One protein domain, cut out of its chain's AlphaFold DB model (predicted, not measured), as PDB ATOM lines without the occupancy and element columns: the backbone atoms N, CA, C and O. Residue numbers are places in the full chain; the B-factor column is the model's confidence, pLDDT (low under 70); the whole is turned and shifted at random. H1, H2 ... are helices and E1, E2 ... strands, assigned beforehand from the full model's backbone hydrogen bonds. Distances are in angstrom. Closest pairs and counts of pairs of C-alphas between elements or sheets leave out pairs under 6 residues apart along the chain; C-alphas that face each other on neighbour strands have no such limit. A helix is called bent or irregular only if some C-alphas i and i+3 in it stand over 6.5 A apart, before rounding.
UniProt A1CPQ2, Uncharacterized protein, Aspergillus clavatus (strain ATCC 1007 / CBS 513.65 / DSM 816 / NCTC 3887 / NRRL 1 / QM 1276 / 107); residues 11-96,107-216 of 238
ATOM      1  N   SER A  11      -0.716 -13.705  40.379       79.38
ATOM      2  CA  SER A  11      -1.713 -13.792  41.448       79.38
ATOM      3  C   SER A  11      -3.117 -13.564  40.883       79.38
ATOM      4  O   SER A  11      -3.361 -12.578  40.185       79.38
ATOM      5  N   LEU A  12      -4.044 -14.473  41.184       75.00
ATOM      6  CA  LEU A  12      -5.448 -14.392  40.782       75.00
ATOM      7  C   LEU A  12      -6.342 -14.218  42.004       75.00
ATOM      8  O   LEU A  12      -6.273 -15.003  42.950       75.00
ATOM      9  N   VAL A  13      -7.205 -13.208  41.933       66.00
ATOM     10  CA  VAL A  13      -8.211 -12.912  42.962       66.00
ATOM     11  C   VAL A  13      -9.618 -13.170  42.415       66.00
ATOM     12  O   VAL A  13     -10.390 -13.900  43.022       66.00
ATOM     13  N   GLN A  14      -9.925 -12.657  41.216       69.94
ATOM     14  CA  GLN A  14     -11.181 -12.897  40.495       69.94
ATOM     15  C   GLN A  14     -10.900 -13.159  39.011       69.94
ATOM     16  O   GLN A  14     -10.094 -12.465  38.388       69.94
ATOM     17  N   VAL A  15     -11.551 -14.172  38.437       79.31
ATOM     18  CA  VAL A  15     -11.239 -14.673  37.083       79.31
ATOM     19  C   VAL A  15     -12.138 -14.115  35.982       79.31
ATOM     20  O   VAL A  15     -11.859 -14.339  34.808       79.31
ATOM     21  N   ASP A  16     -13.190 -13.372  36.324       76.38
ATOM     22  CA  ASP A  16     -14.257 -13.022  35.377       76.38
ATOM     23  C   ASP A  16     -13.779 -12.154  34.212       76.38
ATOM     24  O   ASP A  16     -14.114 -12.424  33.060       76.38
ATOM     25  N   LEU A  17     -12.912 -11.174  34.481       76.94
ATOM     26  CA  LEU A  17     -12.309 -10.348  33.430       76.94
ATOM     27  C   LEU A  17     -11.437 -11.175  32.480       76.94
ATOM     28  O   LEU A  17     -11.433 -10.942  31.274       76.94
ATOM     29  N   LEU A  18     -10.714 -12.168  33.005       81.88
ATOM     30  CA  LEU A  18      -9.889 -13.054  32.185       81.88
ATOM     31  C   LEU A  18     -10.741 -14.049  31.401       81.88
ATOM     32  O   LEU A  18     -10.404 -14.359  30.262       81.88
ATOM     33  N   ALA A  19     -11.844 -14.523  31.980       83.00
ATOM     34  CA  ALA A  19     -12.806 -15.374  31.296       83.00
ATOM     35  C   ALA A  19     -13.481 -14.631  30.131       83.00
ATOM     36  O   ALA A  19     -13.554 -15.177  29.029       83.00
ATOM     37  N   ALA A  20     -13.886 -13.373  30.337       81.44
ATOM     38  CA  ALA A  20     -14.430 -12.517  29.284       81.44
ATOM     39  C   ALA A  20     -13.384 -12.222  28.196       81.44
ATOM     40  O   ALA A  20     -13.613 -12.504  27.020       81.44
ATOM     41  N   ALA A  21     -12.187 -11.770  28.585       82.69
ATOM     42  CA  ALA A  21     -11.104 -11.488  27.643       82.69
ATOM     43  C   ALA A  21     -10.689 -12.731  26.839       82.69
ATOM     44  O   ALA A  21     -10.388 -12.635  25.652       82.69
ATOM     45  N   ARG A  22     -10.703 -13.918  27.461       82.06
ATOM     46  CA  ARG A  22     -10.484 -15.204  26.786       82.06
ATOM     47  C   ARG A  22     -11.541 -15.467  25.710       82.06
ATOM     48  O   ARG A  22     -11.184 -15.956  24.640       82.06
ATOM     49  N   ALA A  23     -12.814 -15.205  26.003       82.44
ATOM     50  CA  ALA A  23     -13.915 -15.442  25.071       82.44
ATOM     51  C   ALA A  23     -13.857 -14.497  23.859       82.44
ATOM     52  O   ALA A  23     -14.117 -14.923  22.735       82.44
ATOM     53  N   GLU A  24     -13.467 -13.241  24.075       85.81
ATOM     54  CA  GLU A  24     -13.360 -12.224  23.020       85.81
ATOM     55  C   GLU A  24     -12.058 -12.326  22.214       85.81
ATOM     56  O   GLU A  24     -12.019 -12.029  21.015       85.81
ATOM     57  N   HIS A  25     -10.971 -12.762  22.854       87.56
ATOM     58  CA  HIS A  25      -9.637 -12.782  22.269       87.56
ATOM     59  C   HIS A  25      -8.951 -14.139  22.484       87.56
ATOM     60  O   HIS A  25      -8.261 -14.336  23.489       87.56
ATOM     61  N   PRO A  26      -9.006 -15.058  21.499       86.69
ATOM     62  CA  PRO A  26      -8.407 -16.392  21.618       86.69
ATOM     63  C   PRO A  26      -6.916 -16.386  21.991       86.69
ATOM     64  O   PRO A  26      -6.441 -17.277  22.689       86.69
ATOM     65  N   ARG A  27      -6.169 -15.347  21.594       88.62
ATOM     66  CA  ARG A  27      -4.752 -15.183  21.956       88.62
ATOM     67  C   ARG A  27      -4.529 -15.058  23.468       88.62
ATOM     68  O   ARG A  27      -3.496 -15.502  23.959       88.62
ATOM     69  N   VAL A  28      -5.472 -14.467  24.204       85.94
ATOM     70  CA  VAL A  28      -5.394 -14.369  25.669       85.94
ATOM     71  C   VAL A  28      -5.362 -15.767  26.272       85.94
ATOM     72  O   VAL A  28      -4.531 -16.026  27.137       85.94
ATOM     73  N   PHE A  29      -6.176 -16.693  25.759       84.38
ATOM     74  CA  PHE A  29      -6.182 -18.079  26.223       84.38
ATOM     75  C   PHE A  29      -4.815 -18.748  26.068       84.38
ATOM     76  O   PHE A  29      -4.302 -19.337  27.017       84.38
ATOM     77  N   GLU A  30      -4.204 -18.614  24.889       86.56
ATOM     78  CA  GLU A  30      -2.895 -19.212  24.615       86.56
ATOM     79  C   GLU A  30      -1.794 -18.619  25.496       86.56
ATOM     80  O   GLU A  30      -0.918 -19.347  25.955       86.56
ATOM     81  N   ASN A  31      -1.864 -17.322  25.801       87.50
ATOM     82  CA  ASN A  31      -0.925 -16.689  26.723       87.50
ATOM     83  C   ASN A  31      -1.138 -17.159  28.172       87.50
ATOM     84  O   ASN A  31      -0.165 -17.416  28.877       87.50
ATOM     85  N   LEU A  32      -2.390 -17.296  28.624       87.62
ATOM     86  CA  LEU A  32      -2.695 -17.751  29.984       87.62
ATOM     87  C   LEU A  32      -2.201 -19.181  30.227       87.62
ATOM     88  O   LEU A  32      -1.620 -19.446  31.276       87.62
ATOM     89  N   LYS A  33      -2.316 -20.082  29.241       86.88
ATOM     90  CA  LYS A  33      -1.753 -21.445  29.329       86.88
ATOM     91  C   LYS A  33      -0.252 -21.465  29.617       86.88
ATOM     92  O   LYS A  33       0.237 -22.409  30.234       86.88
ATOM     93  N   GLN A  34       0.481 -20.454  29.147       86.94
ATOM     94  CA  GLN A  34       1.935 -20.372  29.305       86.94
ATOM     95  C   GLN A  34       2.358 -19.960  30.719       86.94
ATOM     96  O   GLN A  34       3.526 -20.129  31.067       86.94
ATOM     97  N   ILE A  35       1.436 -19.459  31.545       86.50
ATOM     98  CA  ILE A  35       1.706 -19.142  32.947       86.50
ATOM     99  C   ILE A  35       1.833 -20.454  33.728       86.50
ATOM    100  O   ILE A  35       0.905 -21.258  33.790       86.50
ATOM    101  N   ARG A  36       3.012 -20.659  34.325       81.62
ATOM    102  CA  ARG A  36       3.368 -21.887  35.054       81.62
ATOM    103  C   ARG A  36       3.235 -21.770  36.568       81.62
ATOM    104  O   ARG A  36       3.081 -22.795  37.223       81.62
ATOM    105  N   ASN A  37       3.276 -20.549  37.097       83.06
ATOM    106  CA  ASN A  37       3.329 -20.273  38.528       83.06
ATOM    107  C   ASN A  37       2.176 -19.368  38.925       83.06
ATOM    108  O   ASN A  37       2.087 -18.229  38.458       83.06
ATOM    109  N   LEU A  38       1.304 -19.887  39.782       85.19
ATOM    110  CA  LEU A  38       0.068 -19.216  40.145       85.19
ATOM    111  C   LEU A  38      -0.077 -19.095  41.656       85.19
ATOM    112  O   LEU A  38       0.160 -20.064  42.375       85.19
ATOM    113  N   GLU A  39      -0.513 -17.928  42.119       84.69
ATOM    114  CA  GLU A  39      -0.922 -17.699  43.503       84.69
ATOM    115  C   GLU A  39      -2.422 -17.407  43.571       84.69
ATOM    116  O   GLU A  39      -2.929 -16.522  42.884       84.69
ATOM    117  N   LEU A  40      -3.127 -18.157  44.414       86.62
ATOM    118  CA  LEU A  40      -4.547 -17.990  44.690       86.62
ATOM    119  C   LEU A  40      -4.738 -17.513  46.123       86.62
ATOM    120  O   LEU A  40      -4.287 -18.172  47.065       86.62
ATOM    121  N   VAL A  41      -5.434 -16.390  46.285       84.19
ATOM    122  CA  VAL A  41      -5.784 -15.832  47.594       84.19
ATOM    123  C   VAL A  41      -7.296 -15.846  47.735       84.19
ATOM    124  O   VAL A  41      -7.999 -15.232  46.941       84.19
ATOM    125  N   PHE A  42      -7.787 -16.543  48.758       86.06
ATOM    126  CA  PHE A  42      -9.216 -16.641  49.034       86.06
ATOM    127  C   PHE A  42      -9.588 -15.769  50.232       86.06
ATOM    128  O   PHE A  42      -9.236 -16.086  51.373       86.06
ATOM    129  N   ASP A  43     -10.291 -14.670  49.961       86.12
ATOM    130  CA  ASP A  43     -10.727 -13.684  50.949       86.12
ATOM    131  C   ASP A  43     -12.228 -13.407  50.778       86.12
ATOM    132  O   ASP A  43     -12.693 -13.075  49.690       86.12
ATOM    133  N   SER A  44     -13.012 -13.546  51.849       84.94
ATOM    134  CA  SER A  44     -14.463 -13.319  51.786       84.94
ATOM    135  C   SER A  44     -14.841 -11.866  51.517       84.94
ATOM    136  O   SER A  44     -15.952 -11.590  51.069       84.94
ATOM    137  N   ARG A  45     -13.923 -10.916  51.722       84.56
ATOM    138  CA  ARG A  45     -14.169  -9.507  51.385       84.56
ATOM    139  C   ARG A  45     -14.349  -9.310  49.882       84.56
ATOM    140  O   ARG A  45     -15.110  -8.434  49.484       84.56
ATOM    141  N   ASP A  46     -13.728 -10.155  49.058       83.62
ATOM    142  CA  ASP A  46     -13.909 -10.118  47.604       83.62
ATOM    143  C   ASP A  46     -15.339 -10.501  47.209       83.62
ATOM    144  O   ASP A  46     -15.884  -9.940  46.260       83.62
ATOM    145  N   TYR A  47     -15.984 -11.391  47.975       86.38
ATOM    146  CA  TYR A  47     -17.400 -11.711  47.792       86.38
ATOM    147  C   TYR A  47     -18.282 -10.508  48.123       86.38
ATOM    148  O   TYR A  47     -19.175 -10.194  47.346       86.38
ATOM    149  N   ILE A  48     -18.010  -9.803  49.227       85.06
ATOM    150  CA  ILE A  48     -18.782  -8.613  49.616       85.06
ATOM    151  C   ILE A  48     -18.723  -7.562  48.502       85.06
ATOM    152  O   ILE A  48     -19.760  -7.074  48.062       85.06
ATOM    153  N   TYR A  49     -17.525  -7.252  47.993       84.94
ATOM    154  CA  TYR A  49     -17.378  -6.290  46.897       84.94
ATOM    155  C   TYR A  49     -18.090  -6.742  45.621       84.94
ATOM    156  O   TYR A  49     -18.774  -5.942  44.984       84.94
ATOM    157  N   MET A  50     -17.943  -8.017  45.256       86.12
ATOM    158  CA  MET A  50     -18.584  -8.600  44.081       86.12
ATOM    159  C   MET A  50     -20.113  -8.545  44.182       86.12
ATOM    160  O   MET A  50     -20.764  -8.088  43.246       86.12
ATOM    161  N   ALA A  51     -20.679  -8.970  45.313       87.31
ATOM    162  CA  ALA A  51     -22.116  -8.952  45.554       87.31
ATOM    163  C   ALA A  51     -22.662  -7.521  45.471       87.31
ATOM    164  O   ALA A  51     -23.572  -7.261  44.693       87.31
ATOM    165  N   GLN A  52     -22.023  -6.566  46.156       85.88
ATOM    166  CA  GLN A  52     -22.416  -5.153  46.106       85.88
ATOM    167  C   GLN A  52     -22.344  -4.562  44.694       85.88
ATOM    168  O   GLN A  52     -23.201  -3.763  44.310       85.88
ATOM    169  N   PHE A  53     -21.316  -4.918  43.921       85.88
ATOM    170  CA  PHE A  53     -21.183  -4.476  42.537       85.88
ATOM    171  C   PHE A  53     -22.306  -5.051  41.667       85.88
ATOM    172  O   PHE A  53     -22.997  -4.302  40.980       85.88
ATOM    173  N   PHE A  54     -22.542  -6.362  41.729       85.62
ATOM    174  CA  PHE A  54     -23.563  -7.008  40.909       85.62
ATOM    175  C   PHE A  54     -24.985  -6.588  41.278       85.62
ATOM    176  O   PHE A  54     -25.770  -6.326  40.368       85.62
ATOM    177  N   SER A  55     -25.307  -6.423  42.561       85.50
ATOM    178  CA  SER A  55     -26.613  -5.892  42.974       85.50
ATOM    179  C   SER A  55     -26.891  -4.507  42.374       85.50
ATOM    180  O   SER A  55     -28.023  -4.197  42.024       85.50
ATOM    181  N   ARG A  56     -25.860  -3.668  42.197       86.50
ATOM    182  CA  ARG A  56     -26.014  -2.333  41.590       86.50
ATOM    183  C   ARG A  56     -26.114  -2.378  40.068       86.50
ATOM    184  O   ARG A  56     -26.947  -1.685  39.490       86.50
ATOM    185  N   GLU A  57     -25.269  -3.172  39.418       88.19
ATOM    186  CA  GLU A  57     -25.089  -3.103  37.964       88.19
ATOM    187  C   GLU A  57     -26.026  -4.033  37.179       88.19
ATOM    188  O   GLU A  57     -26.483  -3.668  36.093       88.19
ATOM    189  N   LEU A  58     -26.356  -5.223  37.704       89.56
ATOM    190  CA  LEU A  58     -27.173  -6.210  36.982       89.56
ATOM    191  C   LEU A  58     -28.546  -5.669  36.541       89.56
ATOM    192  O   LEU A  58     -28.912  -5.914  35.386       89.56
ATOM    193  N   PRO A  59     -29.292  -4.893  37.360       88.75
ATOM    194  CA  PRO A  59     -30.566  -4.315  36.928       88.75
ATOM    195  C   PRO A  59     -30.406  -3.339  35.755       88.75
ATOM    196  O   PRO A  59     -31.203  -3.356  34.814       88.75
ATOM    197  N   GLY A  60     -29.349  -2.520  35.772       88.62
ATOM    198  CA  GLY A  60     -29.033  -1.591  34.685       88.62
ATOM    199  C   GLY A  60     -28.686  -2.325  33.390       88.62
ATOM    200  O   GLY A  60     -29.218  -2.000  32.327       88.62
ATOM    201  N   ILE A  61     -27.862  -3.374  33.482       88.44
ATOM    202  CA  ILE A  61     -27.509  -4.230  32.341       88.44
ATOM    203  C   ILE A  61     -28.759  -4.908  31.769       88.44
ATOM    204  O   ILE A  61     -28.958  -4.898  30.552       88.44
ATOM    205  N   ALA A  62     -29.632  -5.451  32.622       88.06
ATOM    206  CA  ALA A  62     -30.890  -6.057  32.194       88.06
ATOM    207  C   ALA A  62     -31.791  -5.047  31.459       88.06
ATOM    208  O   ALA A  62     -32.357  -5.386  30.415       88.06
ATOM    209  N   GLY A  63     -31.862  -3.799  31.939       88.38
ATOM    210  CA  GLY A  63     -32.560  -2.697  31.267       88.38
ATOM    211  C   GLY A  63     -32.006  -2.408  29.870       88.38
ATOM    212  O   GLY A  63     -32.753  -2.417  28.892       88.38
ATOM    213  N   VAL A  64     -30.684  -2.267  29.737       89.81
ATOM    214  CA  VAL A  64     -30.024  -2.035  28.436       89.81
ATOM    215  C   VAL A  64     -30.275  -3.193  27.466       89.81
ATOM    216  O   VAL A  64     -30.611  -2.985  26.294       89.81
ATOM    217  N   VAL A  65     -30.156  -4.436  27.943       87.56
ATOM    218  CA  VAL A  65     -30.455  -5.628  27.138       87.56
ATOM    219  C   VAL A  65     -31.910  -5.588  26.677       87.56
ATOM    220  O   VAL A  65     -32.162  -5.798  25.488       87.56
ATOM    221  N   GLN A  66     -32.852  -5.247  27.562       87.62
ATOM    222  CA  GLN A  66     -34.282  -5.112  27.270       87.62
ATOM    223  C   GLN A  66     -34.595  -4.008  26.248       87.62
ATOM    224  O   GLN A  66     -35.455  -4.207  25.386       87.62
ATOM    225  N   GLU A  67     -33.858  -2.903  26.252       89.19
ATOM    226  CA  GLU A  67     -34.039  -1.777  25.322       89.19
ATOM    227  C   GLU A  67     -33.347  -1.986  23.967       89.19
ATOM    228  O   GLU A  67     -33.719  -1.368  22.969       89.19
ATOM    229  N   THR A  68     -32.380  -2.905  23.889       87.38
ATOM    230  CA  THR A  68     -31.636  -3.175  22.650       87.38
ATOM    231  C   THR A  68     -32.576  -3.616  21.517       87.38
ATOM    232  O   THR A  68     -33.245  -4.646  21.608       87.38
ATOM    233  N   THR A  69     -32.603  -2.868  20.414       81.25
ATOM    234  CA  THR A  69     -33.514  -3.102  19.275       81.25
ATOM    235  C   THR A  69     -33.132  -4.307  18.410       81.25
ATOM    236  O   THR A  69     -33.938  -4.762  17.599       81.25
ATOM    237  N   ALA A  70     -31.925  -4.853  18.588       80.81
ATOM    238  CA  ALA A  70     -31.466  -6.036  17.873       80.81
ATOM    239  C   ALA A  70     -32.316  -7.271  18.246       80.81
ATOM    240  O   ALA A  70     -32.376  -7.653  19.421       80.81
ATOM    241  N   PRO A  71     -32.956  -7.936  17.270       74.06
ATOM    242  CA  PRO A  71     -33.742  -9.129  17.538       74.06
ATOM    243  C   PRO A  71     -32.818 -10.296  17.909       74.06
ATOM    244  O   PRO A  71     -32.017 -10.759  17.101       74.06
ATOM    245  N   SER A  72     -32.948 -10.801  19.137       81.50
ATOM    246  CA  SER A  72     -32.257 -12.003  19.610       81.50
ATOM    247  C   SER A  72     -33.222 -12.896  20.379       81.50
ATOM    248  O   SER A  72     -33.863 -12.462  21.335       81.50
ATOM    249  N   ARG A  73     -33.282 -14.178  20.005       83.88
ATOM    250  CA  ARG A  73     -34.107 -15.189  20.691       83.88
ATOM    251  C   ARG A  73     -33.657 -15.478  22.127       83.88
ATOM    252  O   ARG A  73     -34.426 -16.034  22.900       83.88
ATOM    253  N   HIS A  74     -32.422 -15.117  22.481       85.75
ATOM    254  CA  HIS A  74     -31.847 -15.385  23.805       85.75
ATOM    255  C   HIS A  74     -32.038 -14.222  24.783       85.75
ATOM    256  O   HIS A  74     -31.738 -14.367  25.960       85.75
ATOM    257  N   LYS A  75     -32.550 -13.079  24.313       85.12
ATOM    258  CA  LYS A  75     -32.660 -11.840  25.093       85.12
ATOM    259  C   LYS A  75     -33.447 -12.023  26.393       85.12
ATOM    260  O   LYS A  75     -32.983 -11.617  27.449       85.12
ATOM    261  N   ARG A  76     -34.595 -12.702  26.317       85.75
ATOM    262  CA  ARG A  76     -35.422 -13.018  27.489       85.75
ATOM    263  C   ARG A  76     -34.673 -13.885  28.500       85.75
ATOM    264  O   ARG A  76     -34.660 -13.550  29.673       85.75
ATOM    265  N   LYS A  77     -34.013 -14.945  28.022       88.19
ATOM    266  CA  LYS A  77     -33.236 -15.844  28.876       88.19
ATOM    267  C   LYS A  77     -32.111 -15.095  29.592       88.19
ATOM    268  O   LYS A  77     -31.960 -15.251  30.787       88.19
ATOM    269  N   VAL A  78     -31.372 -14.239  28.884       87.19
ATOM    270  CA  VAL A  78     -30.302 -13.435  29.497       87.19
ATOM    271  C   VAL A  78     -30.850 -12.548  30.615       87.19
ATOM    272  O   VAL A  78     -30.237 -12.464  31.666       87.19
ATOM    273  N   ILE A  79     -32.009 -11.912  30.426       87.94
ATOM    274  CA  ILE A  79     -32.629 -11.083  31.472       87.94
ATOM    275  C   ILE A  79     -33.066 -11.930  32.673       87.94
ATOM    276  O   ILE A  79     -32.852 -11.517  33.808       87.94
ATOM    277  N   GLU A  80     -33.649 -13.106  32.431       88.31
ATOM    278  CA  GLU A  80     -34.018 -14.057  33.487       88.31
ATOM    279  C   GLU A  80     -32.774 -14.533  34.263       88.31
ATOM    280  O   GLU A  80     -32.777 -14.487  35.490       88.31
ATOM    281  N   ASP A  81     -31.694 -14.889  33.563       87.44
ATOM    282  CA  ASP A  81     -30.422 -15.315  34.160       87.44
ATOM    283  C   ASP A  81     -29.795 -14.181  35.004       87.44
ATOM    284  O   ASP A  81     -29.376 -14.409  36.138       87.44
ATOM    285  N   LEU A  82     -29.775 -12.938  34.495       87.69
ATOM    286  CA  LEU A  82     -29.286 -11.764  35.238       87.69
ATOM    287  C   LEU A  82     -30.141 -11.479  36.482       87.69
ATOM    288  O   LEU A  82     -29.599 -11.122  37.528       87.69
ATOM    289  N   GLY A  83     -31.462 -11.645  36.378       87.56
ATOM    290  CA  GLY A  83     -32.387 -11.499  37.500       87.56
ATOM    291  C   GLY A  83     -32.192 -12.574  38.570       87.56
ATOM    292  O   GLY A  83     -32.236 -12.254  39.754       87.56
ATOM    293  N   GLY A  84     -31.919 -13.818  38.165       88.12
ATOM    294  CA  GLY A  84     -31.587 -14.914  39.077       88.12
ATOM    295  C   GLY A  84     -30.310 -14.633  39.868       88.12
ATOM    296  O   GLY A  84     -30.335 -14.659  41.092       88.12
ATOM    297  N   ILE A  85     -29.229 -14.242  39.184       86.56
ATOM    298  CA  ILE A  85     -27.961 -13.888  39.848       86.56
ATOM    299  C   ILE A  85     -28.155 -12.705  40.805       86.56
ATOM    300  O   ILE A  85     -27.597 -12.695  41.899       86.56
ATOM    301  N   HIS A  86     -28.942 -11.697  40.410       86.25
ATOM    302  CA  HIS A  86     -29.255 -10.578  41.295       86.25
ATOM    303  C   HIS A  86     -29.984 -11.051  42.557       86.25
ATOM    304  O   HIS A  86     -29.595 -10.658  43.650       86.25
ATOM    305  N   ALA A  87     -31.009 -11.895  42.420       86.19
ATOM    306  CA  ALA A  87     -31.762 -12.421  43.558       86.19
ATOM    307  C   ALA A  87     -30.886 -13.257  44.503       86.19
ATOM    308  O   ALA A  87     -30.994 -13.107  45.716       86.19
ATOM    309  N   ASP A  88     -29.977 -14.069  43.959       86.12
ATOM    310  CA  ASP A  88     -29.039 -14.856  44.763       86.12
ATOM    311  C   ASP A  88     -28.088 -13.965  45.574       86.12
ATOM    312  O   ASP A  88     -27.656 -14.354  46.651       86.12
ATOM    313  N   LEU A  89     -27.718 -12.785  45.066       84.75
ATOM    314  CA  LEU A  89     -26.745 -11.891  45.707       84.75
ATOM    315  C   LEU A  89     -27.387 -10.781  46.553       84.75
ATOM    316  O   LEU A  89     -26.702 -10.193  47.388       84.75
ATOM    317  N   ASP A  90     -28.677 -10.502  46.371       80.38
ATOM    318  CA  ASP A  90     -29.450  -9.498  47.114       80.38
ATOM    319  C   ASP A  90     -29.982 -10.059  48.444       80.38
ATOM    320  O   ASP A  90     -31.183 -10.105  48.710       80.38
ATOM    321  N   ILE A  91     -29.059 -10.545  49.276       72.62
ATOM    322  CA  ILE A  91     -29.364 -11.165  50.569       72.62
ATOM    323  C   ILE A  91     -29.116 -10.155  51.708       72.62
ATOM    324  O   ILE A  91     -28.091  -9.453  51.693       72.62
ATOM    325  N   PRO A  92     -30.008 -10.076  52.719       70.69
ATOM    326  CA  PRO A  92     -29.818  -9.232  53.899       70.69
ATOM    327  C   PRO A  92     -28.466  -9.466  54.592       70.69
ATOM    328  O   PRO A  92     -27.997 -10.591  54.712       70.69
ATOM    329  N   GLY A  93     -27.828  -8.396  55.076       66.44
ATOM    330  CA  GLY A  93     -26.607  -8.496  55.890       66.44
ATOM    331  C   GLY A  93     -25.270  -8.302  55.157       66.44
ATOM    332  O   GLY A  93     -24.263  -8.067  55.821       66.44
ATOM    333  N   ILE A  94     -25.232  -8.267  53.816       66.44
ATOM    334  CA  ILE A  94     -24.005  -7.906  53.055       66.44
ATOM    335  C   ILE A  94     -23.639  -6.417  53.234       66.44
ATOM    336  O   ILE A  94     -22.476  -6.022  53.111       66.44
ATOM    337  N   TYR A  95     -24.634  -5.575  53.532       59.28
ATOM    338  CA  TYR A  95     -24.540  -4.111  53.541       59.28
ATOM    339  C   TYR A  95     -24.388  -3.471  54.924       59.28
ATOM    340  O   TYR A  95     -24.643  -2.278  55.028       59.28
ATOM    341  N   GLN A  96     -24.019  -4.198  55.987       51.34
ATOM    342  CA  GLN A  96     -23.967  -3.605  57.334       51.34
ATOM    343  C   GLN A  96     -22.928  -2.466  57.447       51.34
ATOM    344  O   GLN A  96     -21.785  -2.660  57.853       51.34
ATOM    345  N   PRO A 107     -33.992 -16.955  64.787       63.53
ATOM    346  CA  PRO A 107     -32.695 -17.634  64.716       63.53
ATOM    347  C   PRO A 107     -32.551 -18.578  63.513       63.53
ATOM    348  O   PRO A 107     -31.444 -18.792  63.034       63.53
ATOM    349  N   VAL A 108     -33.675 -19.130  63.038       64.94
ATOM    350  CA  VAL A 108     -33.739 -20.033  61.881       64.94
ATOM    351  C   VAL A 108     -33.531 -19.262  60.576       64.94
ATOM    352  O   VAL A 108     -32.733 -19.682  59.748       64.94
ATOM    353  N   GLU A 109     -34.170 -18.099  60.415       61.91
ATOM    354  CA  GLU A 109     -33.981 -17.244  59.232       61.91
ATOM    355  C   GLU A 109     -32.537 -16.732  59.133       61.91
ATOM    356  O   GLU A 109     -31.960 -16.707  58.048       61.91
ATOM    357  N   THR A 110     -31.908 -16.391  60.263       74.00
ATOM    358  CA  THR A 110     -30.499 -15.966  60.286       74.00
ATOM    359  C   THR A 110     -29.540 -17.094  59.878       74.00
ATOM    360  O   THR A 110     -28.525 -16.831  59.229       74.00
ATOM    361  N   GLU A 111     -29.842 -18.343  60.239       80.12
ATOM    362  CA  GLU A 111     -29.043 -19.519  59.864       80.12
ATOM    363  C   GLU A 111     -29.209 -19.863  58.376       80.12
ATOM    364  O   GLU A 111     -28.211 -20.049  57.681       80.12
ATOM    365  N   GLU A 112     -30.434 -19.831  57.846       83.94
ATOM    366  CA  GLU A 112     -30.698 -20.043  56.413       83.94
ATOM    367  C   GLU A 112     -30.003 -18.984  55.537       83.94
ATOM    368  O   GLU A 112     -29.352 -19.309  54.541       83.94
ATOM    369  N   VAL A 113     -30.058 -17.712  55.946       84.25
ATOM    370  CA  VAL A 113     -29.337 -16.610  55.283       84.25
ATOM    371  C   VAL A 113     -27.822 -16.837  55.320       84.25
ATOM    372  O   VAL A 113     -27.117 -16.603  54.332       84.25
ATOM    373  N   HIS A 114     -27.305 -17.325  56.447       86.25
ATOM    374  CA  HIS A 114     -25.889 -17.633  56.600       86.25
ATOM    375  C   HIS A 114     -25.423 -18.737  55.646       86.25
ATOM    376  O   HIS A 114     -24.408 -18.579  54.959       86.25
ATOM    377  N   GLU A 115     -26.156 -19.847  55.592       87.19
ATOM    378  CA  GLU A 115     -25.855 -20.968  54.701       87.19
ATOM    379  C   GLU A 115     -25.913 -20.542  53.233       87.19
ATOM    380  O   GLU A 115     -25.005 -20.863  52.457       87.19
ATOM    381  N   GLN A 116     -26.900 -19.722  52.863       88.06
ATOM    382  CA  GLN A 116     -27.013 -19.199  51.506       88.06
ATOM    383  C   GLN A 116     -25.793 -18.351  51.111       88.06
ATOM    384  O   GLN A 116     -25.272 -18.487  50.001       88.06
ATOM    385  N   HIS A 117     -25.263 -17.519  52.014       88.06
ATOM    386  CA  HIS A 117     -24.015 -16.796  51.756       88.06
ATOM    387  C   HIS A 117     -22.830 -17.729  51.516       88.06
ATOM    388  O   HIS A 117     -22.000 -17.453  50.644       88.06
ATOM    389  N   ILE A 118     -22.726 -18.817  52.284       89.44
ATOM    390  CA  ILE A 118     -21.659 -19.807  52.114       89.44
ATOM    391  C   ILE A 118     -21.748 -20.449  50.730       89.44
ATOM    392  O   ILE A 118     -20.737 -20.495  50.023       89.44
ATOM    393  N   GLU A 119     -22.934 -20.893  50.321       89.12
ATOM    394  CA  GLU A 119     -23.121 -21.507  49.006       89.12
ATOM    395  C   GLU A 119     -22.861 -20.514  47.868       89.12
ATOM    396  O   GLU A 119     -22.144 -20.839  46.920       89.12
ATOM    397  N   ASN A 120     -23.292 -19.261  48.007       88.88
ATOM    398  CA  ASN A 120     -22.995 -18.221  47.027       88.88
ATOM    399  C   ASN A 120     -21.494 -17.924  46.909       88.88
ATOM    400  O   ASN A 120     -20.989 -17.730  45.804       88.88
ATOM    401  N   MET A 121     -20.751 -17.888  48.021       88.81
ATOM    402  CA  MET A 121     -19.290 -17.738  47.978       88.81
ATOM    403  C   MET A 121     -18.629 -18.921  47.266       88.81
ATOM    404  O   MET A 121     -17.719 -18.724  46.450       88.81
ATOM    405  N   LYS A 122     -19.091 -20.143  47.556       87.38
ATOM    406  CA  LYS A 122     -18.595 -21.361  46.913       87.38
ATOM    407  C   LYS A 122     -18.851 -21.343  45.411       87.38
ATOM    408  O   LYS A 122     -17.910 -21.601  44.675       87.38
ATOM    409  N   GLU A 123     -20.045 -20.986  44.955       86.50
ATOM    410  CA  GLU A 123     -20.378 -20.927  43.526       86.50
ATOM    411  C   GLU A 123     -19.682 -19.742  42.832       86.50
ATOM    412  O   GLU A 123     -18.850 -19.915  41.933       86.50
ATOM    413  N   TYR A 124     -19.981 -18.517  43.274       84.38
ATOM    414  CA  TYR A 124     -19.690 -17.305  42.513       84.38
ATOM    415  C   TYR A 124     -18.259 -16.788  42.672       84.38
ATOM    416  O   TYR A 124     -17.717 -16.222  41.724       84.38
ATOM    417  N   LEU A 125     -17.620 -16.988  43.829       86.44
ATOM    418  CA  LEU A 125     -16.260 -16.492  44.056       86.44
ATOM    419  C   LEU A 125     -15.224 -17.598  43.842       86.44
ATOM    420  O   LEU A 125     -14.352 -17.516  42.970       86.44
ATOM    421  N   TRP A 126     -15.298 -18.642  44.658       87.56
ATOM    422  CA  TRP A 126     -14.235 -19.638  44.739       87.56
ATOM    423  C   TRP A 126     -14.347 -20.692  43.654       87.56
ATOM    424  O   TRP A 126     -13.349 -21.037  43.020       87.56
ATOM    425  N   GLY A 127     -15.559 -21.163  43.397       84.94
ATOM    426  CA  GLY A 127     -15.827 -22.245  42.477       84.94
ATOM    427  C   GLY A 127     -15.511 -21.874  41.041       84.94
ATOM    428  O   GLY A 127     -14.742 -22.568  40.370       84.94
ATOM    429  N   ARG A 128     -16.002 -20.716  40.594       83.50
ATOM    430  CA  ARG A 128     -15.638 -20.129  39.296       83.50
ATOM    431  C   ARG A 128     -14.134 -19.932  39.148       83.50
ATOM    432  O   ARG A 128     -13.571 -20.327  38.127       83.50
ATOM    433  N   THR A 129     -13.472 -19.395  40.175       88.00
ATOM    434  CA  THR A 129     -12.015 -19.193  40.174       88.00
ATOM    435  C   THR A 129     -11.269 -20.513  40.023       88.00
ATOM    436  O   THR A 129     -10.456 -20.665  39.111       88.00
ATOM    437  N   MET A 130     -11.586 -21.507  40.852       87.25
ATOM    438  CA  MET A 130     -10.950 -22.823  40.802       87.25
ATOM    439  C   MET A 130     -11.225 -23.540  39.479       87.25
ATOM    440  O   MET A 130     -10.303 -24.090  38.877       87.25
ATOM    441  N   CYS A 131     -12.464 -23.499  38.988       86.44
ATOM    442  CA  CYS A 131     -12.843 -24.092  37.710       86.44
ATOM    443  C   CYS A 131     -12.046 -23.467  36.558       86.44
ATOM    444  O   CYS A 131     -11.394 -24.182  35.792       86.44
ATOM    445  N   PHE A 132     -12.006 -22.134  36.485       87.50
ATOM    446  CA  PHE A 132     -11.241 -21.426  35.466       87.50
ATOM    447  C   PHE A 132      -9.760 -21.799  35.510       87.50
ATOM    448  O   PHE A 132      -9.172 -22.085  34.464       87.50
ATOM    449  N   VAL A 133      -9.168 -21.845  36.706       89.19
ATOM    450  CA  VAL A 133      -7.749 -22.159  36.879       89.19
ATOM    451  C   VAL A 133      -7.418 -23.547  36.331       89.19
ATOM    452  O   VAL A 133      -6.520 -23.697  35.500       89.19
ATOM    453  N   ARG A 134      -8.189 -24.558  36.732       85.75
ATOM    454  CA  ARG A 134      -7.957 -25.959  36.349       85.75
ATOM    455  C   ARG A 134      -8.139 -26.244  34.866       85.75
ATOM    456  O   ARG A 134      -7.532 -27.176  34.336       85.75
ATOM    457  N   GLN A 135      -8.993 -25.466  34.210       85.19
ATOM    458  CA  GLN A 135      -9.306 -25.630  32.794       85.19
ATOM    459  C   GLN A 135      -8.435 -24.774  31.869       85.19
ATOM    460  O   GLN A 135      -8.462 -24.979  30.657       85.19
ATOM    461  N   THR A 136      -7.706 -23.793  32.412       87.50
ATOM    462  CA  THR A 136      -7.018 -22.777  31.602       87.50
ATOM    463  C   THR A 136      -5.505 -22.874  31.679       87.50
ATOM    464  O   THR A 136      -4.837 -22.702  30.662       87.50
ATOM    465  N   PHE A 137      -4.943 -23.122  32.859       87.00
ATOM    466  CA  PHE A 137      -3.502 -23.001  33.060       87.00
ATOM    467  C   PHE A 137      -2.804 -24.357  32.992       87.00
ATOM    468  O   PHE A 137      -3.291 -25.351  33.528       87.00
ATOM    469  N   GLN A 138      -1.618 -24.387  32.383       87.00
ATOM    470  CA  GLN A 138      -0.741 -25.556  32.379       87.00
ATOM    471  C   GLN A 138       0.301 -25.418  33.503       87.00
ATOM    472  O   GLN A 138       1.495 -25.238  33.253       87.00
ATOM    473  N   LEU A 139      -0.167 -25.435  34.752       82.25
ATOM    474  CA  LEU A 139       0.637 -25.075  35.921       82.25
ATOM    475  C   LEU A 139       1.761 -26.073  36.214       82.25
ATOM    476  O   LEU A 139       1.568 -27.287  36.174       82.25
ATOM    477  N   SER A 140       2.919 -25.538  36.588       76.81
ATOM    478  CA  SER A 140       4.000 -26.284  37.238       76.81
ATOM    479  C   SER A 140       3.896 -26.145  38.754       76.81
ATOM    480  O   SER A 140       3.951 -27.158  39.452       76.81
ATOM    481  N   ASN A 141       3.646 -24.923  39.239       76.25
ATOM    482  CA  ASN A 141       3.569 -24.604  40.660       76.25
ATOM    483  C   ASN A 141       2.265 -23.867  40.993       76.25
ATOM    484  O   ASN A 141       1.865 -22.924  40.302       76.25
ATOM    485  N   LEU A 142       1.621 -24.282  42.083       80.88
ATOM    486  CA  LEU A 142       0.403 -23.668  42.604       80.88
ATOM    487  C   LEU A 142       0.577 -23.289  44.075       80.88
ATOM    488  O   LEU A 142       0.778 -24.148  44.934       80.88
ATOM    489  N   TYR A 143       0.429 -22.005  44.372       80.50
ATOM    490  CA  TYR A 143       0.412 -21.455  45.721       80.50
ATOM    491  C   TYR A 143      -1.026 -21.101  46.102       80.50
ATOM    492  O   TYR A 143      -1.711 -20.396  45.368       80.50
ATOM    493  N   ILE A 144      -1.490 -21.586  47.251       83.06
ATOM    494  CA  ILE A 144      -2.840 -21.333  47.759       83.06
ATOM    495  C   ILE A 144      -2.743 -20.729  49.156       83.06
ATOM    496  O   ILE A 144      -2.202 -21.352  50.072       83.06
ATOM    497  N   ASP A 145      -3.304 -19.537  49.342       82.88
ATOM    498  CA  ASP A 145      -3.423 -18.890  50.644       82.88
ATOM    499  C   ASP A 145      -4.850 -18.988  51.181       82.88
ATOM    500  O   ASP A 145      -5.775 -18.336  50.698       82.88
ATOM    501  N   LEU A 146      -5.010 -19.793  52.232       85.00
ATOM    502  CA  LEU A 146      -6.291 -20.001  52.889       85.00
ATOM    503  C   LEU A 146      -6.444 -19.168  54.162       85.00
ATOM    504  O   LEU A 146      -7.431 -19.354  54.863       85.00
ATOM    505  N   ARG A 147      -5.513 -18.278  54.532       84.06
ATOM    506  CA  ARG A 147      -5.560 -17.581  55.839       84.06
ATOM    507  C   ARG A 147      -6.828 -16.756  56.071       84.06
ATOM    508  O   ARG A 147      -7.187 -16.547  57.223       84.06
ATOM    509  N   ARG A 148      -7.473 -16.282  55.003       83.31
ATOM    510  CA  ARG A 148      -8.683 -15.440  55.047       83.31
ATOM    511  C   ARG A 148      -9.914 -16.111  54.441       83.31
ATOM    512  O   ARG A 148     -10.910 -15.457  54.164       83.31
ATOM    513  N   CYS A 149      -9.851 -17.429  54.276       88.06
ATOM    514  CA  CYS A 149     -10.965 -18.217  53.773       88.06
ATOM    515  C   CYS A 149     -11.931 -18.560  54.924       88.06
ATOM    516  O   CYS A 149     -11.933 -19.669  55.475       88.06
ATOM    517  N   THR A 150     -12.707 -17.563  55.328       89.00
ATOM    518  CA  THR A 150     -13.787 -17.658  56.319       89.00
ATOM    519  C   THR A 150     -15.099 -17.196  55.700       89.00
ATOM    520  O   THR A 150     -15.082 -16.584  54.638       89.00
ATOM    521  N   CYS A 151     -16.240 -17.457  56.336       88.56
ATOM    522  CA  CYS A 151     -17.493 -16.847  55.889       88.56
ATOM    523  C   CYS A 151     -17.486 -15.319  56.104       88.56
ATOM    524  O   CYS A 151     -16.581 -14.771  56.742       88.56
ATOM    525  N   ILE A 152     -18.510 -14.633  55.592       83.62
ATOM    526  CA  ILE A 152     -18.681 -13.172  55.705       83.62
ATOM    527  C   ILE A 152     -18.675 -12.718  57.169       83.62
ATOM    528  O   ILE A 152     -18.044 -11.725  57.510       83.62
ATOM    529  N   GLN A 153     -19.323 -13.490  58.043       82.38
ATOM    530  CA  GLN A 153     -19.417 -13.214  59.479       82.38
ATOM    531  C   GLN A 153     -18.175 -13.674  60.269       82.38
ATOM    532  O   GLN A 153     -18.075 -13.437  61.468       82.38
ATOM    533  N   GLY A 154     -17.224 -14.363  59.628       83.88
ATOM    534  CA  GLY A 154     -15.998 -14.854  60.263       83.88
ATOM    535  C   GLY A 154     -16.158 -16.063  61.197       83.88
ATOM    536  O   GLY A 154     -15.168 -16.491  61.786       83.88
ATOM    537  N   CYS A 155     -17.356 -16.639  61.333       87.38
ATOM    538  CA  CYS A 155     -17.613 -17.773  62.231       87.38
ATOM    539  C   CYS A 155     -17.210 -19.140  61.644       87.38
ATOM    540  O   CYS A 155     -16.765 -20.018  62.382       87.38
ATOM    541  N   CYS A 156     -17.303 -19.313  60.322       87.88
ATOM    542  CA  CYS A 156     -17.040 -20.578  59.633       87.88
ATOM    543  C   CYS A 156     -15.700 -20.540  58.896       87.88
ATOM    544  O   CYS A 156     -15.388 -19.585  58.181       87.88
ATOM    545  N   ARG A 157     -14.910 -21.608  59.037       88.88
ATOM    546  CA  ARG A 157     -13.660 -21.839  58.304       88.88
ATOM    547  C   ARG A 157     -13.971 -22.637  57.039       88.88
ATOM    548  O   ARG A 157     -14.323 -23.797  57.160       88.88
ATOM    549  N   LEU A 158     -13.777 -22.043  55.859       88.75
ATOM    550  CA  LEU A 158     -14.289 -22.595  54.591       88.75
ATOM    551  C   LEU A 158     -13.212 -23.184  53.661       88.75
ATOM    552  O   LEU A 158     -13.396 -23.331  52.455       88.75
ATOM    553  N   ALA A 159     -12.025 -23.469  54.202       86.06
ATOM    554  CA  ALA A 159     -10.882 -23.928  53.410       86.06
ATOM    555  C   ALA A 159     -11.140 -25.239  52.664       86.06
ATOM    556  O   ALA A 159     -10.585 -25.449  51.585       86.06
ATOM    557  N   MET A 160     -11.925 -26.134  53.260       85.88
ATOM    558  CA  MET A 160     -12.157 -27.450  52.686       85.88
ATOM    559  C   MET A 160     -13.162 -27.361  51.545       85.88
ATOM    560  O   MET A 160     -12.921 -27.915  50.480       85.88
ATOM    561  N   GLU A 161     -14.217 -26.585  51.744       85.56
ATOM    562  CA  GLU A 161     -15.296 -26.298  50.809       85.56
ATOM    563  C   GLU A 161     -14.752 -25.674  49.520       85.56
ATOM    564  O   GLU A 161     -15.124 -26.085  48.421       85.56
ATOM    565  N   VAL A 162     -13.801 -24.741  49.644       86.06
ATOM    566  CA  VAL A 162     -13.099 -24.143  48.496       86.06
ATOM    567  C   VAL A 162     -12.325 -25.177  47.690       86.06
ATOM    568  O   VAL A 162     -12.374 -25.194  46.458       86.06
ATOM    569  N   LEU A 163     -11.568 -26.032  48.373       84.12
ATOM    570  CA  LEU A 163     -10.692 -26.993  47.710       84.12
ATOM    571  C   LEU A 163     -11.469 -28.176  47.127       84.12
ATOM    572  O   LEU A 163     -11.078 -28.692  46.073       84.12
ATOM    573  N   ASP A 164     -12.567 -28.569  47.771       81.88
ATOM    574  CA  ASP A 164     -13.435 -29.675  47.365       81.88
ATOM    575  C   ASP A 164     -14.287 -29.344  46.135       81.88
ATOM    576  O   ASP A 164     -14.643 -30.249  45.383       81.88
ATOM    577  N   TRP A 165     -14.453 -28.056  45.791       77.12
ATOM    578  CA  TRP A 165     -14.936 -27.647  44.458       77.12
ATOM    579  C   TRP A 165     -14.154 -28.333  43.325       77.12
ATOM    580  O   TRP A 165     -14.649 -28.605  42.232       77.12
ATOM    581  N   GLY A 166     -12.887 -28.644  43.631       62.94
ATOM    582  CA  GLY A 166     -12.198 -29.893  43.280       62.94
ATOM    583  C   GLY A 166     -12.873 -30.865  42.353       62.94
ATOM    584  O   GLY A 166     -12.472 -31.093  41.216       62.94
ATOM    585  N   TRP A 167     -13.823 -31.520  42.974       64.12
ATOM    586  CA  TRP A 167     -14.323 -32.808  42.589       64.12
ATOM    587  C   TRP A 167     -15.225 -32.738  41.358       64.12
ATOM    588  O   TRP A 167     -15.222 -33.648  40.535       64.12
ATOM    589  N   LEU A 168     -15.947 -31.627  41.194       63.47
ATOM    590  CA  LEU A 168     -16.842 -31.406  40.059       63.47
ATOM    591  C   LEU A 168     -16.084 -30.992  38.786       63.47
ATOM    592  O   LEU A 168     -16.556 -31.237  37.675       63.47
ATOM    593  N   HIS A 169     -14.901 -30.381  38.929       67.62
ATOM    594  CA  HIS A 169     -14.133 -29.823  37.814       67.62
ATOM    595  C   HIS A 169     -12.648 -30.185  37.877       67.62
ATOM    596  O   HIS A 169     -11.916 -29.767  38.776       67.62
ATOM    597  N   VAL A 170     -12.199 -30.909  36.853       71.75
ATOM    598  CA  VAL A 170     -10.903 -31.599  36.815       71.75
ATOM    599  C   VAL A 170      -9.780 -30.738  36.232       71.75
ATOM    600  O   VAL A 170     -10.023 -29.803  35.468       71.75
ATOM    601  N   TRP A 171      -8.531 -31.090  36.549       78.88
ATOM    602  CA  TRP A 171      -7.336 -30.502  35.938       78.88
ATOM    603  C   TRP A 171      -7.153 -31.005  34.500       78.88
ATOM    604  O   TRP A 171      -6.612 -32.087  34.284       78.88
ATOM    605  N   ILE A 172      -7.574 -30.213  33.509       79.88
ATOM    606  CA  ILE A 172      -7.523 -30.606  32.084       79.88
ATOM    607  C   ILE A 172      -6.080 -30.813  31.607       79.88
ATOM    608  O   ILE A 172      -5.801 -31.690  30.794       79.88
ATOM    609  N   HIS A 173      -5.153 -30.011  32.123       80.88
ATOM    610  CA  HIS A 173      -3.747 -30.026  31.724       80.88
ATOM    611  C   HIS A 173      -2.843 -30.839  32.663       80.88
ATOM    612  O   HIS A 173      -1.620 -30.761  32.557       80.88
ATOM    613  N   GLY A 174      -3.446 -31.626  33.558       78.69
ATOM    614  CA  GLY A 174      -2.747 -32.323  34.631       78.69
ATOM    615  C   GLY A 174      -2.590 -31.467  35.889       78.69
ATOM    616  O   GLY A 174      -2.678 -30.238  35.857       78.69
ATOM    617  N   MET A 175      -2.398 -32.144  37.021       79.94
ATOM    618  CA  MET A 175      -2.142 -31.493  38.306       79.94
ATOM    619  C   MET A 175      -0.767 -30.798  38.310       79.94
ATOM    620  O   MET A 175       0.176 -31.344  37.727       79.94
ATOM    621  N   PRO A 176      -0.620 -29.659  39.015       80.06
ATOM    622  CA  PRO A 176       0.682 -29.037  39.238       80.06
ATOM    623  C   PRO A 176       1.672 -30.015  39.882       80.06
ATOM    624  O   PRO A 176       1.287 -30.875  40.680       80.06
ATOM    625  N   SER A 177       2.954 -29.866  39.550       76.69
ATOM    626  CA  SER A 177       4.031 -30.677  40.132       76.69
ATOM    627  C   SER A 177       4.271 -30.318  41.596       76.69
ATOM    628  O   SER A 177       4.463 -31.212  42.419       76.69
ATOM    629  N   GLU A 178       4.186 -29.029  41.929       74.56
ATOM    630  CA  GLU A 178       4.320 -28.541  43.299       74.56
ATOM    631  C   GLU A 178       3.078 -27.747  43.709       74.56
ATOM    632  O   GLU A 178       2.611 -26.850  43.002       74.56
ATOM    633  N   ILE A 179       2.523 -28.091  44.874       80.12
ATOM    634  CA  ILE A 179       1.373 -27.404  45.459       80.12
ATOM    635  C   ILE A 179       1.742 -26.982  46.876       80.12
ATOM    636  O   ILE A 179       2.018 -27.813  47.745       80.12
ATOM    637  N   HIS A 180       1.709 -25.679  47.121       76.50
ATOM    638  CA  HIS A 180       1.992 -25.086  48.417       76.50
ATOM    639  C   HIS A 180       0.723 -24.476  48.987       76.50
ATOM    640  O   HIS A 180       0.157 -23.551  48.416       76.50
ATOM    641  N   VAL A 181       0.302 -24.958  50.155       79.00
ATOM    642  CA  VAL A 181      -0.884 -24.433  50.836       79.00
ATOM    643  C   VAL A 181      -0.486 -23.752  52.139       79.00
ATOM    644  O   VAL A 181       0.122 -24.364  53.024       79.00
ATOM    645  N   ARG A 182      -0.850 -22.477  52.269       81.44
ATOM    646  CA  ARG A 182      -0.617 -21.644  53.449       81.44
ATOM    647  C   ARG A 182      -1.900 -21.492  54.267       81.44
ATOM    648  O   ARG A 182      -2.997 -21.421  53.728       81.44
ATOM    649  N   GLY A 183      -1.746 -21.392  55.591       78.25
ATOM    650  CA  GLY A 183      -2.867 -21.141  56.504       78.25
ATOM    651  C   GLY A 183      -3.654 -22.395  56.885       78.25
ATOM    652  O   GLY A 183      -4.852 -22.302  57.123       78.25
ATOM    653  N   THR A 184      -2.993 -23.556  56.923       78.88
ATOM    654  CA  THR A 184      -3.604 -24.850  57.263       78.88
ATOM    655  C   THR A 184      -3.063 -25.415  58.572       78.88
ATOM    656  O   THR A 184      -1.853 -25.429  58.833       78.88
ATOM    657  N   SER A 185      -3.969 -25.924  59.397       76.81
ATOM    658  CA  SER A 185      -3.675 -26.747  60.566       76.81
ATOM    659  C   SER A 185      -3.190 -28.144  60.157       76.81
ATOM    660  O   SER A 185      -3.340 -28.581  59.017       76.81
ATOM    661  N   ARG A 186      -2.617 -28.902  61.106       75.19
ATOM    662  CA  ARG A 186      -2.180 -30.289  60.844       75.19
ATOM    663  C   ARG A 186      -3.329 -31.208  60.415       75.19
ATOM    664  O   ARG A 186      -3.099 -32.090  59.600       75.19
ATOM    665  N   ARG A 187      -4.536 -31.002  60.958       76.12
ATOM    666  CA  ARG A 187      -5.728 -31.793  60.609       76.12
ATOM    667  C   ARG A 187      -6.191 -31.483  59.185       76.12
ATOM    668  O   ARG A 187      -6.363 -32.412  58.408       76.12
ATOM    669  N   GLU A 188      -6.285 -30.202  58.825       77.94
ATOM    670  CA  GLU A 188      -6.662 -29.777  57.465       77.94
ATOM    671  C   GLU A 188      -5.681 -30.310  56.415       77.94
ATOM    672  O   GLU A 188      -6.108 -30.786  55.373       77.94
ATOM    673  N   LYS A 189      -4.369 -30.322  56.698       76.56
ATOM    674  CA  LYS A 189      -3.364 -30.836  55.749       76.56
ATOM    675  C   LYS A 189      -3.650 -32.259  55.270       76.56
ATOM    676  O   LYS A 189      -3.507 -32.520  54.082       76.56
ATOM    677  N   ALA A 190      -4.050 -33.162  56.165       78.25
ATOM    678  CA  ALA A 190      -4.347 -34.545  55.791       78.25
ATOM    679  C   ALA A 190      -5.551 -34.631  54.841       78.25
ATOM    680  O   ALA A 190      -5.506 -35.354  53.850       78.25
ATOM    681  N   ILE A 191      -6.597 -33.849  55.113       82.00
ATOM    682  CA  ILE A 191      -7.812 -33.829  54.293       82.00
ATOM    683  C   ILE A 191      -7.526 -33.169  52.939       82.00
ATOM    684  O   ILE A 191      -7.946 -33.672  51.906       82.00
ATOM    685  N   ILE A 192      -6.743 -32.089  52.917       81.19
ATOM    686  CA  ILE A 192      -6.337 -31.405  51.681       81.19
ATOM    687  C   ILE A 192      -5.556 -32.342  50.759       81.19
ATOM    688  O   ILE A 192      -5.808 -32.358  49.557       81.19
ATOM    689  N   VAL A 193      -4.644 -33.151  51.308       80.88
ATOM    690  CA  VAL A 193      -3.937 -34.178  50.527       80.88
ATOM    691  C   VAL A 193      -4.933 -35.161  49.911       80.88
ATOM    692  O   VAL A 193      -4.892 -35.377  48.705       80.88
ATOM    693  N   GLN A 194      -5.889 -35.670  50.697       81.75
ATOM    694  CA  GLN A 194      -6.936 -36.562  50.185       81.75
ATOM    695  C   GLN A 194      -7.782 -35.905  49.083       81.75
ATOM    696  O   GLN A 194      -8.124 -36.565  48.104       81.75
ATOM    697  N   LEU A 195      -8.111 -34.615  49.209       81.81
ATOM    698  CA  LEU A 195      -8.847 -33.875  48.179       81.81
ATOM    699  C   LEU A 195      -8.060 -33.756  46.874       81.81
ATOM    700  O   LEU A 195      -8.627 -33.936  45.799       81.81
ATOM    701  N   PHE A 196      -6.762 -33.468  46.948       79.44
ATOM    702  CA  PHE A 196      -5.920 -33.403  45.756       79.44
ATOM    703  C   PHE A 196      -5.697 -34.776  45.126       79.44
ATOM    704  O   PHE A 196      -5.709 -34.889  43.902       79.44
ATOM    705  N   ASP A 197      -5.557 -35.826  45.932       76.62
ATOM    706  CA  ASP A 197      -5.446 -37.191  45.421       76.62
ATOM    707  C   ASP A 197      -6.725 -37.631  44.706       76.62
ATOM    708  O   ASP A 197      -6.649 -38.195  43.618       76.62
ATOM    709  N   LYS A 198      -7.902 -37.268  45.230       74.81
ATOM    710  CA  LYS A 198      -9.192 -37.452  44.544       74.81
ATOM    711  C   LYS A 198      -9.268 -36.742  43.182       74.81
ATOM    712  O   LYS A 198      -9.997 -37.188  42.305       74.81
ATOM    713  N   GLN A 199      -8.538 -35.642  42.997       74.88
ATOM    714  CA  GLN A 199      -8.544 -34.843  41.761       74.88
ATOM    715  C   GLN A 199      -7.527 -35.325  40.714       74.88
ATOM    716  O   GLN A 199      -7.578 -34.897  39.558       74.88
ATOM    717  N   ARG A 200      -6.593 -36.205  41.093       66.12
ATOM    718  CA  ARG A 200      -5.682 -36.882  40.166       66.12
ATOM    719  C   ARG A 200      -6.461 -37.998  39.483       66.12
ATOM    720  O   ARG A 200      -6.758 -39.006  40.112       66.12
ATOM    721  N   TYR A 201      -6.763 -37.873  38.196       55.16
ATOM    722  CA  TYR A 201      -7.250 -39.006  37.400       55.16
ATOM    723  C   TYR A 201      -6.103 -40.044  37.203       55.16
ATOM    724  O   TYR A 201      -5.508 -40.124  36.136       55.16
ATOM    725  N   HIS A 202      -5.818 -40.795  38.283       48.16
ATOM    726  CA  HIS A 202      -4.995 -42.004  38.532       48.16
ATOM    727  C   HIS A 202      -3.466 -42.029  38.301       48.16
ATOM    728  O   HIS A 202      -2.938 -41.270  37.502       48.16
ATOM    729  N   ALA A 203      -2.670 -42.868  39.008       41.88
ATOM    730  CA  ALA A 203      -2.926 -44.157  39.711       41.88
ATOM    731  C   ALA A 203      -3.083 -44.092  41.258       41.88
ATOM    732  O   ALA A 203      -2.413 -43.291  41.897       41.88
ATOM    733  N   GLY A 204      -3.914 -44.915  41.927       38.06
ATOM    734  CA  GLY A 204      -4.591 -46.162  41.501       38.06
ATOM    735  C   GLY A 204      -5.893 -46.489  42.274       38.06
ATOM    736  O   GLY A 204      -6.155 -45.914  43.329       38.06
ATOM    737  N   LEU A 205      -6.709 -47.373  41.689       36.03
ATOM    738  CA  LEU A 205      -7.965 -47.982  42.185       36.03
ATOM    739  C   LEU A 205      -7.625 -49.487  42.399       36.03
ATOM    740  O   LEU A 205      -6.853 -50.008  41.594       36.03
ATOM    741  N   CYS A 206      -7.960 -50.195  43.495       38.00
ATOM    742  CA  CYS A 206      -9.267 -50.782  43.871       38.00
ATOM    743  C   CYS A 206      -9.088 -51.667  45.152       38.00
ATOM    744  O   CYS A 206      -8.031 -52.284  45.252       38.00
ATOM    745  N   GLU A 207     -10.054 -51.848  46.078       35.81
ATOM    746  CA  GLU A 207     -10.156 -53.185  46.751       35.81
ATOM    747  C   GLU A 207     -10.898 -54.128  45.827       35.81
ATOM    748  O   GLU A 207     -10.604 -55.309  45.711       35.81
ATOM    749  N   GLU A 208     -11.804 -53.555  45.066       37.00
ATOM    750  CA  GLU A 208     -12.450 -54.201  43.976       37.00
ATOM    751  C   GLU A 208     -12.826 -52.988  43.055       37.00
ATOM    752  O   GLU A 208     -13.113 -51.887  43.519       37.00
ATOM    753  N   GLU A 209     -12.874 -53.030  41.731       46.50
ATOM    754  CA  GLU A 209     -13.301 -54.193  40.962       46.50
ATOM    755  C   GLU A 209     -14.584 -54.794  41.607       46.50
ATOM    756  O   GLU A 209     -14.900 -55.960  41.396       46.50
ATOM    757  N   LEU A 210     -15.290 -53.957  42.408       34.75
ATOM    758  CA  LEU A 210     -16.269 -54.242  43.478       34.75
ATOM    759  C   LEU A 210     -17.565 -54.580  42.790       34.75
ATOM    760  O   LEU A 210     -18.323 -53.706  42.369       34.75
ATOM    761  N   PHE A 211     -17.744 -55.877  42.582       36.34
ATOM    762  CA  PHE A 211     -18.913 -56.448  41.949       36.34
ATOM    763  C   PHE A 211     -20.030 -56.582  42.985       36.34
ATOM    764  O   PHE A 211     -19.910 -57.360  43.928       36.34
ATOM    765  N   ASP A 212     -21.170 -55.922  42.752       34.75
ATOM    766  CA  ASP A 212     -22.427 -56.404  43.324       34.75
ATOM    767  C   ASP A 212     -22.921 -57.595  42.489       34.75
ATOM    768  O   ASP A 212     -23.358 -57.489  41.336       34.75
ATOM    769  N   GLN A 213     -22.800 -58.754  43.125       35.06
ATOM    770  CA  GLN A 213     -23.131 -60.093  42.667       35.06
ATOM    771  C   GLN A 213     -24.641 -60.364  42.546       35.06
ATOM    772  O   GLN A 213     -25.039 -61.512  42.361       35.06
ATOM    773  N   GLY A 214     -25.505 -59.349  42.610       37.59
ATOM    774  CA  GLY A 214     -26.929 -59.528  42.346       37.59
ATOM    775  C   GLY A 214     -27.293 -59.820  40.880       37.59
ATOM    776  O   GLY A 214     -28.426 -60.249  40.650       37.59
ATOM    777  N   ARG A 215     -26.423 -59.551  39.874       43.50
ATOM    778  CA  ARG A 215     -26.935 -59.406  38.485       43.50
ATOM    779  C   ARG A 215     -26.106 -59.710  37.224       43.50
ATOM    780  O   ARG A 215     -26.608 -59.357  36.157       43.50
ATOM    781  N   ALA A 216     -24.944 -60.372  37.218       35.06
ATOM    782  CA  ALA A 216     -24.369 -60.754  35.910       35.06
ATOM    783  C   ALA A 216     -23.556 -62.054  35.881       35.06
ATOM    784  O   ALA A 216     -22.478 -62.160  36.459       35.06
TER     785      ALA A 216
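What this domain is: This is residues 11 to 96 and 107 to 216 of the 238 residues of an uncharacterized protein of Aspergillus clavatus (strain ATCC 1007 / CBS 513.65 / DSM 816 / NCTC 3887 / NRRL 1 / QM 1276 / 107) (UniProt A1CPQ2). A small wall of three parallel strands has the long helix H5 and the helices H6 and H7 packed on one side of it, while the other face is bare. Past the E1 side of the sheet, a helical hairpin of H3b and H4 makes an arm joined to the body through H3a, H1 and H2 make a corner near the last residue of H5, and residues 202 to 216 stick out as a free tail. The printed part has 196 residues with seven named helices and three named strands, in the order H1 H2 E1 H3 H4 H5 E2 H6 E3 H7; the sheet runs E1 E2 E3, all parallel, and the class is mostly helix. The whole is only just loose, close to compact, with a radius of gyration of the C-alphas of 19.9 A and spans of 59 by 49 by 48 A; without the free stretches the body is a slab of 47 by 47 by 24 A.

How they stand to each other: In the sheet, E2, residues 141 to 148, is the inner strand, and E1, residues 37 to 43, and E3, residues 178 to 182, are the edge strands. E1 and E2 are parallel at 13 degrees, with N 40 and O 143 within hydrogen-bond range at 2.8 A. E2 and E3 are parallel at 12 degrees, with N 144 and O 180 at 2.8 A. Residues 11 to 12 pair, parallel, with residues 39 to 40 of E1. H6, residues 159 to 167, is on the sheet at a height over the sheet of 10.9 A, on a local plane fitted to just 6 C-alphas. E2, H6 and E3 form a strand-helix-strand unit, two parallel neighbour strands with a helix between, and its crossover is right-handed. H7, residues 186 to 199, only grazes the sheet, and touches H6 at a shallow tilt of 15 degrees, the same way, closest at the C-alphas of Trp 167 and Gln 199, 6.2 A. H5, residues 107 to 136, only grazes the sheet with its residues 121 to 133. It is the hub, touching three helices. With residues 122 to 131 alone it touches H6 at a steep tilt of 54 degrees, the closest C-alphas being those of Gly 127 and Trp 165, 5.8 A. H3, residues 44 to 67, was assigned as one helix by its hydrogen bonds but is bent, C-alphas 56 and 59 being 6.8 A apart; its arms are H3a, residues 44 to 56, and H3b, residues 59 to 67. H3a touches H5 about perpendicular at 83 degrees, with residues 44 to 47 alone, closest at the C-alphas of Tyr 47 and Leu 125, 6.2 A. H3b and H4, residues 75 to 89, form a hairpin at a shallow tilt of 8 degrees, closest at the C-alphas of Ala 62 and Ile 79, 5.4 A. H2, residues 26 to 33, only just touches H5, with 3 pairs of C-alphas within 8 A, the closest those of Lys 33 and Thr 136, 5.9 A. H1, residues 16 to 24, and H2 only just touch, and only at the corner, closest at the C-alphas of Arg 22 and Phe 29, 5.2 A. Every O i to N i+4 pair is within hydrogen-bond range in H1, H2, H3a, H3b and H4; the counts are 23 of 26 in H5, 3 of 5 in H6 and 8 of 10 in H7.

Where its parts are: E1 measures 19.9 A, E2 21.0 A and E3 13.2 A from first to last C-alpha. H5 measures 42.2 A, from C-alpha 107 at (-32.695, -17.634, 64.716) to C-alpha 136 at (-7.018, -22.777, 31.602), with a kink of 25 degrees near residue 129. H4 measures 21.4 A, H7 20.6 A and H3a 18.9 A. The shorter ones are H6 with 14.4 A, H1 and H3b with 12.4 A each, and H2 with 11.4 A. H1 begins at C-alpha 16, (-14.257, -13.022, 35.377), and H7 ends at C-alpha 199, (-8.544, -34.843, 41.761).

The domain as a whole: The C-alphas of Thr 69 and Gln 213 are the two farthest apart, at 62.5 A. Residues 97 to 106 are not printed, and C-alphas 96 and 107 are 18.1 A apart across this cut, in the link from H4 to H5. Of the links that are printed whole, none is long. Residues 67 to 74, of which residue 67 belongs to H3b, stand free, and so do residues 202 to 216. The mean pLDDT of the printed part is 78.7, and 30 residues are under 70, among them residues 93 to 96, 107 to 109 and 200 to 216.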